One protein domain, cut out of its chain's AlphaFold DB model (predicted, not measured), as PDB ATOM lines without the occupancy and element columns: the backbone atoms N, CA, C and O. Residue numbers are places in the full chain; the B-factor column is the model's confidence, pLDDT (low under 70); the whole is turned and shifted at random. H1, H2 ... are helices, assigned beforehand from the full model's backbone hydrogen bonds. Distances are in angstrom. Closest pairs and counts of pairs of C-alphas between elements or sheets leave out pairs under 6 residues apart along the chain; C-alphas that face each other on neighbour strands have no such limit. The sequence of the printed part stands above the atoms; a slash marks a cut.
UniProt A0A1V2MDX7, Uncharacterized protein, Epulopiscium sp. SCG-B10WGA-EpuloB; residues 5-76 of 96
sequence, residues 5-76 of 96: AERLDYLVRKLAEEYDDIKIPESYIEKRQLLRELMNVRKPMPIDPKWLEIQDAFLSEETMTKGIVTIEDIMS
ATOM      1  N   ALA A   5      46.871 -22.087  16.353       77.50
ATOM      2  CA  ALA A   5      47.402 -22.997  17.364       77.50
ATOM      3  C   ALA A   5      47.755 -22.303  18.694       77.50
ATOM      4  O   ALA A   5      47.473 -22.859  19.751       77.50
ATOM      5  N   GLU A   6      48.311 -21.087  18.662       81.31
ATOM      6  CA  GLU A   6      48.613 -20.322  19.884       81.31
ATOM      7  C   GLU A   6      47.332 -19.842  20.570       81.31
ATOM      8  O   GLU A   6      47.231 -19.888  21.795       81.31
ATOM      9  N   ARG A   7      46.340 -19.395  19.783       81.38
ATOM     10  CA  ARG A   7      45.029 -18.992  20.318       81.38
ATOM     11  C   ARG A   7      44.319 -20.182  20.954       81.38
ATOM     12  O   ARG A   7      43.816 -20.057  22.064       81.38
ATOM     13  N   LEU A   8      44.339 -21.338  20.292       82.50
ATOM     14  CA  LEU A   8      43.764 -22.572  20.817       82.50
ATOM     15  C   LEU A   8      44.449 -23.012  22.116       82.50
ATOM     16  O   LEU A   8      43.761 -23.335  23.081       82.50
ATOM     17  N   ASP A   9      45.783 -22.996  22.165       84.00
ATOM     18  CA  ASP A   9      46.533 -23.354  23.374       84.00
ATOM     19  C   ASP A   9      46.205 -22.412  24.538       84.00
ATOM     20  O   ASP A   9      45.940 -22.869  25.650       84.00
ATOM     21  N   TYR A  10      46.126 -21.106  24.267       85.56
ATOM     22  CA  TYR A  10      45.723 -20.109  25.256       85.56
ATOM     23  C   TYR A  10      44.300 -20.348  25.779       85.56
ATOM     24  O   TYR A  10      44.087 -20.349  26.992       85.56
ATOM     25  N   LEU A  11      43.333 -20.579  24.883       84.38
ATOM     26  CA  LEU A  11      41.934 -20.811  25.247       84.38
ATOM     27  C   LEU A  11      41.775 -22.080  26.088       84.38
ATOM     28  O   LEU A  11      41.118 -22.034  27.127       84.38
ATOM     29  N   VAL A  12      42.409 -23.182  25.671       84.44
ATOM     30  CA  VAL A  12      42.359 -24.471  26.378       84.44
ATOM     31  C   VAL A  12      43.043 -24.379  27.733       84.44
ATOM     32  O   VAL A  12      42.473 -24.851  28.706       84.44
ATOM     33  N   ARG A  13      44.220 -23.748  27.830       84.44
ATOM     34  CA  ARG A  13      44.901 -23.545  29.119       84.44
ATOM     35  C   ARG A  13      44.051 -22.731  30.080       84.44
ATOM     36  O   ARG A  13      43.895 -23.128  31.227       84.44
ATOM     37  N   LYS A  14      43.476 -21.623  29.605       83.94
ATOM     38  CA  LYS A  14      42.631 -20.770  30.442       83.94
ATOM     39  C   LYS A  14      41.366 -21.456  30.908       83.94
ATOM     40  O   LYS A  14      40.998 -21.276  32.061       83.94
ATOM     41  N   LEU A  15      40.738 -22.262  30.057       78.56
ATOM     42  CA  LEU A  15      39.590 -23.027  30.510       78.56
ATOM     43  C   LEU A  15      40.006 -24.181  31.419       78.56
ATOM     44  O   LEU A  15      39.344 -24.398  32.416       78.56
ATOM     45  N   ALA A  16      41.104 -24.880  31.134       80.31
ATOM     46  CA  ALA A  16      41.611 -25.952  31.987       80.31
ATOM     47  C   ALA A  16      41.975 -25.465  33.399       80.31
ATOM     48  O   ALA A  16      41.793 -26.214  34.344       80.31
ATOM     49  N   GLU A  17      42.404 -24.209  33.570       78.25
ATOM     50  CA  GLU A  17      42.570 -23.592  34.899       78.25
ATOM     51  C   GLU A  17      41.252 -23.524  35.703       78.25
ATOM     52  O   GLU A  17      41.297 -23.519  36.929       78.25
ATOM     53  N   GLU A  18      40.083 -23.491  35.050       73.88
ATOM     54  CA  GLU A  18      38.768 -23.507  35.718       73.88
ATOM     55  C   GLU A  18      38.293 -24.925  36.098       73.88
ATOM     56  O   GLU A  18      37.277 -25.065  36.784       73.88
ATOM     57  N   TYR A  19      38.999 -25.982  35.674       73.69
ATOM     58  CA  TYR A  19      38.632 -27.376  35.942       73.69
ATOM     59  C   TYR A  19      39.846 -28.178  36.433       73.69
ATOM     60  O   TYR A  19      40.747 -28.503  35.664       73.69
ATOM     61  N   ASP A  20      39.821 -28.599  37.696       65.25
ATOM     62  CA  ASP A  20      40.954 -29.257  38.371       65.25
ATOM     63  C   ASP A  20      41.410 -30.621  37.787       65.25
ATOM     64  O   ASP A  20      42.426 -31.149  38.230       65.25
ATOM     65  N   ASP A  21      40.712 -31.207  36.802       71.75
ATOM     66  CA  ASP A  21      40.977 -32.580  36.316       71.75
ATOM     67  C   ASP A  21      41.076 -32.704  34.784       71.75
ATOM     68  O   ASP A  21      40.692 -33.707  34.175       71.75
ATOM     69  N   ILE A  22      41.577 -31.660  34.119       74.75
ATOM     70  CA  ILE A  22      41.713 -31.650  32.658       74.75
ATOM     71  C   ILE A  22      43.151 -31.896  32.230       74.75
ATOM     72  O   ILE A  22      44.058 -31.110  32.494       74.75
ATOM     73  N   LYS A  23      43.346 -32.957  31.447       77.31
ATOM     74  CA  LYS A  23      44.593 -33.179  30.713       77.31
ATOM     75  C   LYS A  23      44.540 -32.441  29.384       77.31
ATOM     76  O   LYS A  23      43.690 -32.733  28.552       77.31
ATOM     77  N   ILE A  24      45.472 -31.513  29.181       78.81
ATOM     78  CA  ILE A  24      45.630 -30.804  27.909       78.81
ATOM     79  C   ILE A  24      46.375 -31.736  26.936       78.81
ATOM     80  O   ILE A  24      47.545 -32.033  27.180       78.81
ATOM     81  N   PRO A  25      45.737 -32.216  25.854       77.94
ATOM     82  CA  PRO A  25      46.398 -33.050  24.852       77.94
ATOM     83  C   PRO A  25      47.393 -32.221  24.028       77.94
ATOM     84  O   PRO A  25      47.271 -31.001  23.955       77.94
ATOM     85  N   GLU A  26      48.375 -32.848  23.377       77.94
ATOM     86  CA  GLU A  26      49.374 -32.129  22.562       77.94
ATOM     87  C   GLU A  26      48.889 -31.856  21.129       77.94
ATOM     88  O   GLU A  26      49.283 -30.856  20.520       77.94
ATOM     89  N   SER A  27      47.988 -32.693  20.605       79.81
ATOM     90  CA  SER A  27      47.462 -32.573  19.244       79.81
ATOM     91  C   SER A  27      46.504 -31.391  19.089       79.81
ATOM     92  O   SER A  27      45.601 -31.188  19.898       79.81
ATOM     93  N   TYR A  28      46.635 -30.646  17.986       77.25
ATOM     94  CA  TYR A  28      45.733 -29.535  17.651       77.25
ATOM     95  C   TYR A  28      44.261 -29.975  17.585       77.25
ATOM     96  O   TYR A  28      43.374 -29.272  18.069       77.25
ATOM     97  N   ILE A  29      43.993 -31.156  17.016       75.81
ATOM     98  CA  ILE A  29      42.628 -31.679  16.859       75.81
ATOM     99  C   ILE A  29      42.018 -32.002  18.226       75.81
ATOM    100  O   ILE A  29      40.890 -31.597  18.505       75.81
ATOM    101  N   GLU A  30      42.779 -32.672  19.090       77.94
ATOM    102  CA  GLU A  30      42.329 -33.058  20.429       77.94
ATOM    103  C   GLU A  30      42.148 -31.828  21.328       77.94
ATOM    104  O   GLU A  30      41.140 -31.722  22.021       77.94
ATOM    105  N   LYS A  31      43.052 -30.836  21.254       81.00
ATOM    106  CA  LYS A  31      42.899 -29.550  21.964       81.00
ATOM    107  C   LYS A  31      41.610 -28.842  21.556       81.00
ATOM    108  O   LYS A  31      40.905 -28.293  22.399       81.00
ATOM    109  N   ARG A  32      41.277 -28.871  20.263       80.19
ATOM    110  CA  ARG A  32      40.043 -28.276  19.736       80.19
ATOM    111  C   ARG A  32      38.798 -29.021  20.208       80.19
ATOM    112  O   ARG A  32      37.799 -28.378  20.526       80.19
ATOM    113  N   GLN A  33      38.832 -30.353  20.227       78.81
ATOM    114  CA  GLN A  33      37.734 -31.159  20.765       78.81
ATOM    115  C   GLN A  33      37.526 -30.871  22.247       78.81
ATOM    116  O   GLN A  33      36.409 -30.535  22.632       78.81
ATOM    117  N   LEU A  34      38.607 -30.869  23.026       81.38
ATOM    118  CA  LEU A  34      38.573 -30.531  24.440       81.38
ATOM    119  C   LEU A  34      37.985 -29.132  24.661       81.38
ATOM    120  O   LEU A  34      37.044 -28.991  25.429       81.38
ATOM    121  N   LEU A  35      38.444 -28.103  23.935       82.69
ATOM    122  CA  LEU A  35      37.865 -26.757  24.040       82.69
ATOM    123  C   LEU A  35      36.342 -26.769  23.829       82.69
ATOM    124  O   LEU A  35      35.609 -26.158  24.603       82.69
ATOM    125  N   ARG A  36      35.859 -27.481  22.801       78.50
ATOM    126  CA  ARG A  36      34.423 -27.580  22.500       78.50
ATOM    127  C   ARG A  36      33.656 -28.311  23.599       78.50
ATOM    128  O   ARG A  36      32.572 -27.873  23.972       78.50
ATOM    129  N   GLU A  37      34.193 -29.417  24.097       79.38
ATOM    130  CA  GLU A  37      33.594 -30.168  25.203       79.38
ATOM    131  C   GLU A  37      33.474 -29.291  26.443       79.38
ATOM    132  O   GLU A  37      32.399 -29.206  27.032       79.38
ATOM    133  N   LEU A  38      34.533 -28.554  26.767       79.06
ATOM    134  CA  LEU A  38      34.557 -27.674  27.920       79.06
ATOM    135  C   LEU A  38      33.643 -26.463  27.799       79.06
ATOM    136  O   LEU A  38      33.037 -26.062  28.789       79.06
ATOM    137  N   MET A  39      33.485 -25.915  26.594       77.69
ATOM    138  CA  MET A  39      32.458 -24.913  26.317       77.69
ATOM    139  C   MET A  39      31.046 -25.481  26.496       77.69
ATOM    140  O   MET A  39      30.188 -24.796  27.048       77.69
ATOM    141  N   ASN A  40      30.805 -26.721  26.058       78.75
ATOM    142  CA  ASN A  40      29.490 -27.360  26.148       78.75
ATOM    143  C   ASN A  40      29.082 -27.678  27.594       78.75
ATOM    144  O   ASN A  40      27.911 -27.536  27.937       78.75
ATOM    145  N   VAL A  41      30.019 -28.125  28.436       74.12
ATOM    146  CA  VAL A  41      29.742 -28.443  29.853       74.12
ATOM    147  C   VAL A  41      29.839 -27.224  30.771       74.12
ATOM    148  O   VAL A  41      29.592 -27.335  31.975       74.12
ATOM    149  N   ARG A  42      30.203 -26.059  30.217       71.12
ATOM    150  CA  ARG A  42      30.462 -24.843  30.981       71.12
ATOM    151  C   ARG A  42      29.230 -24.416  31.771       71.12
ATOM    152  O   ARG A  42      28.176 -24.119  31.214       71.12
ATOM    153  N   LYS A  43      29.387 -24.328  33.092       68.62
ATOM    154  CA  LYS A  43      28.382 -23.721  33.972       68.62
ATOM    155  C   LYS A  43      28.280 -22.215  33.681       68.62
ATOM    156  O   LYS A  43      29.294 -21.598  33.355       68.62
ATOM    157  N   PRO A  44      27.096 -21.596  33.833       64.62
ATOM    158  CA  PRO A  44      26.924 -20.162  33.639       64.62
ATOM    159  C   PRO A  44      27.627 -19.397  34.770       64.62
ATOM    160  O   PRO A  44      27.040 -19.102  35.808       64.62
ATOM    161  N   MET A  45      28.912 -19.116  34.574       71.94
ATOM    162  CA  MET A  45      29.746 -18.312  35.460       71.94
ATOM    163  C   MET A  45      30.403 -17.179  34.660       71.94
ATOM    164  O   MET A  45      30.673 -17.348  33.462       71.94
ATOM    165  N   PRO A  46      30.646 -16.013  35.282       71.75
ATOM    166  CA  PRO A  46      31.334 -14.910  34.622       71.75
ATOM    167  C   PRO A  46      32.755 -15.337  34.230       71.75
ATOM    168  O   PRO A  46      33.477 -15.896  35.049       71.75
ATOM    169  N   ILE A  47      33.129 -15.093  32.973       75.25
ATOM    170  CA  ILE A  47      34.487 -15.302  32.448       75.25
ATOM    171  C   ILE A  47      35.125 -13.962  32.129       75.25
ATOM    172  O   ILE A  47      34.426 -12.964  31.938       75.25
ATOM    173  N   ASP A  48      36.451 -13.952  32.050       81.94
ATOM    174  CA  ASP A  48      37.201 -12.779  31.629       81.94
ATOM    175  C   ASP A  48      36.749 -12.332  30.219       81.94
ATOM    176  O   ASP A  48      36.786 -13.135  29.278       81.94
ATOM    177  N   PRO A  49      36.318 -11.072  30.030       79.56
ATOM    178  CA  PRO A  49      35.870 -10.572  28.730       79.56
ATOM    179  C   PRO A  49      36.958 -10.672  27.654       79.56
ATOM    180  O   PRO A  49      36.650 -10.904  26.486       79.56
ATOM    181  N   LYS A  50      38.237 -10.602  28.038       80.25
ATOM    182  CA  LYS A  50      39.362 -10.781  27.114       80.25
ATOM    183  C   LYS A  50      39.439 -12.204  26.564       80.25
ATOM    184  O   LYS A  50      39.877 -12.414  25.436       80.25
ATOM    185  N   TRP A  51      39.024 -13.191  27.354       83.31
ATOM    186  CA  TRP A  51      38.957 -14.577  26.903       83.31
ATOM    187  C   TRP A  51      37.857 -14.761  25.847       83.31
ATOM    188  O   TRP A  51      38.091 -15.411  24.831       83.31
ATOM    189  N   LEU A  52      36.702 -14.116  26.051       80.81
ATOM    190  CA  LEU A  52      35.582 -14.080  25.103       80.81
ATOM    191  C   LEU A  52      35.987 -13.459  23.760       80.81
ATOM    192  O   LEU A  52      35.744 -14.058  22.716       80.81
ATOM    193  N   GLU A  53      36.687 -12.322  23.775       84.31
ATOM    194  CA  GLU A  53      37.195 -11.691  22.547       84.31
ATOM    195  C   GLU A  53      38.145 -12.613  21.765       84.31
ATOM    196  O   GLU A  53      38.084 -12.693  20.535       84.31
ATOM    197  N   ILE A  54      39.022 -13.344  22.465       83.88
ATOM    198  CA  ILE A  54      39.962 -14.279  21.829       83.88
ATOM    199  C   ILE A  54      39.225 -15.503  21.271       83.88
ATOM    200  O   ILE A  54      39.577 -15.978  20.187       83.88
ATOM    201  N   GLN A  55      38.205 -16.001  21.976       82.94
ATOM    202  CA  GLN A  55      37.339 -17.074  21.492       82.94
ATOM    203  C   GLN A  55      36.609 -16.656  20.214       82.94
ATOM    204  O   GLN A  55      36.646 -17.400  19.233       82.94
ATOM    205  N   ASP A  56      35.991 -15.478  20.199       82.88
ATOM    206  CA  ASP A  56      35.260 -14.979  19.033       82.88
ATOM    207  C   ASP A  56      36.189 -14.771  17.835       82.88
ATOM    208  O   ASP A  56      35.861 -15.170  16.715       82.88
ATOM    209  N   ALA A  57      37.389 -14.229  18.058       82.69
ATOM    210  CA  ALA A  57      38.397 -14.093  17.009       82.69
ATOM    211  C   ALA A  57      38.876 -15.457  16.476       82.69
ATOM    212  O   ALA A  57      39.110 -15.609  15.276       82.69
ATOM    213  N   PHE A  58      39.024 -16.460  17.348       82.06
ATOM    214  CA  PHE A  58      39.369 -17.832  16.959       82.06
ATOM    215  C   PHE A  58      38.247 -18.487  16.137       82.06
ATOM    216  O   PHE A  58      38.503 -18.998  15.049       82.06
ATOM    217  N   LEU A  59      36.997 -18.417  16.605       77.00
ATOM    218  CA  LEU A  59      35.833 -18.980  15.912       77.00
ATOM    219  C   LEU A  59      35.566 -18.293  14.569       77.00
ATOM    220  O   LEU A  59      35.237 -18.972  13.596       77.00
ATOM    221  N   SER A  60      35.737 -16.974  14.496       77.94
ATOM    222  CA  SER A  60      35.564 -16.207  13.257       77.94
ATOM    223  C   SER A  60      36.576 -16.634  12.195       77.94
ATOM    224  O   SER A  60      36.210 -16.886  11.049       77.94
ATOM    225  N   GLU A  61      37.842 -16.794  12.580       76.56
ATOM    226  CA  GLU A  61      38.904 -17.214  11.662       76.56
ATOM    227  C   GLU A  61      38.779 -18.697  11.271       76.56
ATOM    228  O   GLU A  61      38.964 -19.038  10.102       76.56
ATOM    229  N   GLU A  62      38.379 -19.577  12.195       70.81
ATOM    230  CA  GLU A  62      38.032 -20.970  11.874       70.81
ATOM    231  C   GLU A  62      36.841 -21.050  10.911       70.81
ATOM    232  O   GLU A  62      36.869 -21.872   9.999       70.81
ATOM    233  N   THR A  63      35.824 -20.195  11.068       66.69
ATOM    234  CA  THR A  63      34.652 -20.143  10.169       66.69
ATOM    235  C   THR A  63      35.044 -19.661   8.773       66.69
ATOM    236  O   THR A  63      34.591 -20.222   7.777       66.69
ATOM    237  N   MET A  64      35.941 -18.674   8.683       65.31
ATOM    238  CA  MET A  64      36.507 -18.222   7.407       65.31
ATOM    239  C   MET A  64      37.378 -19.298   6.747       65.31
ATOM    240  O   MET A  64      37.354 -19.443   5.528       65.31
ATOM    241  N   THR A  65      38.129 -20.067   7.539       61.16
ATOM    242  CA  THR A  65      39.079 -21.073   7.036       61.16
ATOM    243  C   THR A  65      38.399 -22.383   6.640       61.16
ATOM    244  O   THR A  65      38.805 -23.017   5.669       61.16
ATOM    245  N   LYS A  66      37.373 -22.814   7.382       55.41
ATOM    246  CA  LYS A  66      36.671 -24.083   7.127       55.41
ATOM    247  C   LYS A  66      35.609 -24.000   6.043       55.41
ATOM    248  O   LYS A  66      35.071 -25.038   5.676       55.41
ATOM    249  N   GLY A  67      35.353 -22.805   5.515       44.22
ATOM    250  CA  GLY A  67      34.178 -22.564   4.703       44.22
ATOM    251  C   GLY A  67      32.954 -22.617   5.606       44.22
ATOM    252  O   GLY A  67      32.728 -23.558   6.367       44.22
ATOM    253  N   ILE A  68      32.155 -21.565   5.556       45.75
ATOM    254  CA  ILE A  68      30.773 -21.639   6.005       45.75
ATOM    255  C   ILE A  68      30.187 -22.848   5.269       45.75
ATOM    256  O   ILE A  68      30.142 -22.823   4.045       45.75
ATOM    257  N   VAL A  69      29.798 -23.908   5.986       50.53
ATOM    258  CA  VAL A  69      28.899 -24.916   5.418       50.53
ATOM    259  C   VAL A  69      27.605 -24.155   5.182       50.53
ATOM    260  O   VAL A  69      26.793 -23.961   6.092       50.53
ATOM    261  N   THR A  70      27.487 -23.578   3.990       43.97
ATOM    262  CA  THR A  70      26.286 -22.905   3.528       43.97
ATOM    263  C   THR A  70      25.175 -23.946   3.548       43.97
ATOM    264  O   THR A  70      25.422 -25.138   3.384       43.97
ATOM    265  N   ILE A  71      23.928 -23.526   3.756       47.78
ATOM    266  CA  ILE A  71      22.775 -24.443   3.724       47.78
ATOM    267  C   ILE A  71      22.777 -25.285   2.427       47.78
ATOM    268  O   ILE A  71      22.329 -26.425   2.434       47.78
ATOM    269  N   GLU A  72      23.375 -24.762   1.355       47.69
ATOM    270  CA  GLU A  72      23.636 -25.438   0.079       47.69
ATOM    271  C   GLU A  72      24.524 -26.698   0.192       47.69
ATOM    272  O   GLU A  72      24.237 -27.678  -0.488       47.69
ATOM    273  N   ASP A  73      25.523 -26.743   1.086       50.34
ATOM    274  CA  ASP A  73      26.332 -27.952   1.340       50.34
ATOM    275  C   ASP A  73      25.538 -29.018   2.113       50.34
ATOM    276  O   ASP A  73      25.699 -30.217   1.876       50.34
ATOM    277  N   ILE A  74      24.614 -28.594   2.988       53.59
ATOM    278  CA  ILE A  74      23.720 -29.500   3.737       53.59
ATOM    279  C   ILE A  74      22.710 -30.178   2.794       53.59
ATOM    280  O   ILE A  74      22.224 -31.267   3.092       53.59
ATOM    281  N   MET A  75      22.425 -29.590   1.627       43.94
ATOM    282  CA  MET A  75      21.499 -30.166   0.643       43.94
ATOM    283  C   MET A  75      22.132 -31.209  -0.293       43.94
ATOM    284  O   MET A  75      21.430 -31.721  -1.163       43.94
ATOM    285  N   SER A  76      23.414 -31.568  -0.127       46.75
ATOM    286  CA  SER A  76      24.069 -32.575  -0.985       46.75
ATOM    287  C   SER A  76      24.309 -33.950  -0.342       46.75
ATOM    288  O   SER A  76      24.672 -34.887  -1.051       46.75
TER     289      SER A  76
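Overview. This is residues 5 to 76 of the 96 residues of an uncharacterized protein of Epulopiscium sp. SCG-B10WGA-EpuloB (UniProt A0A1V2MDX7). Three helices make a small body in which H1 packs on both H2 and H3 at slanted angles, the three centres making a triangle, while H2 and H3 stay apart from each other. The longest helix, H3, runs on out of this body, and residues 60 to 76 stick out as an arm with the short H4 near its end. The printed part has 72 residues with four named helices, in the order H1, H2, H3, H4, and no named strand; the class is all helix. The whole is only just loose, close to compact, with a radius of gyration of the C-alphas of 13.8 A, and elongated, spanning 43 by 26 by 22 A.

Arrangement. H3, residues 49 to 66, touches H1, residues 5 to 16, with residues 51 to 58 alone, and H1 touches H3 with residues 7 to 11 alone. Their closest C-alphas, those of Arg 7 and Phe 58, are 6.7 A apart. The two run opposite ways at a steep tilt of 44 degrees. H1 also touches H2, residues 28 to 40, where the closest C-alphas, of Val 12 and Leu 35, are 5.6 A apart. These two run the same way at a steep tilt of 40 degrees. H2 and H3 are apart. H4, residues 71 to 74, is apart from H1, H2 and H3. In H1, H2 and H3 every O i to N i+4 pair is within hydrogen-bond range; H4 is too short for such a pair, and its one O i to N i+3 pair is within range.

Along the chain. H3 is 25.5 A long, from C-alpha 49 at (35.870, -10.572, 28.730) to C-alpha 66 at (36.671, -24.083, 7.127). H1 measures 16.0 A from its first to its last C-alpha and begins at (47.402, -22.997, 17.364). H2 measures 18.5 A and H4 5.1 A.

Size, cuts and confidence. The C-alphas farthest apart, of Asp 20 and Ser 76, are 43.0 A apart. Without residues 60 to 76 the body spans 28 by 25 by 16 A. The printed part has no cut; the link from H1 to H2 is long, H2 to H3 short and H3 to H4 tight. Mean pLDDT of the printed part is 73.2; residue 20, residues 43 to 44 and residues 63 to 76 are under 70.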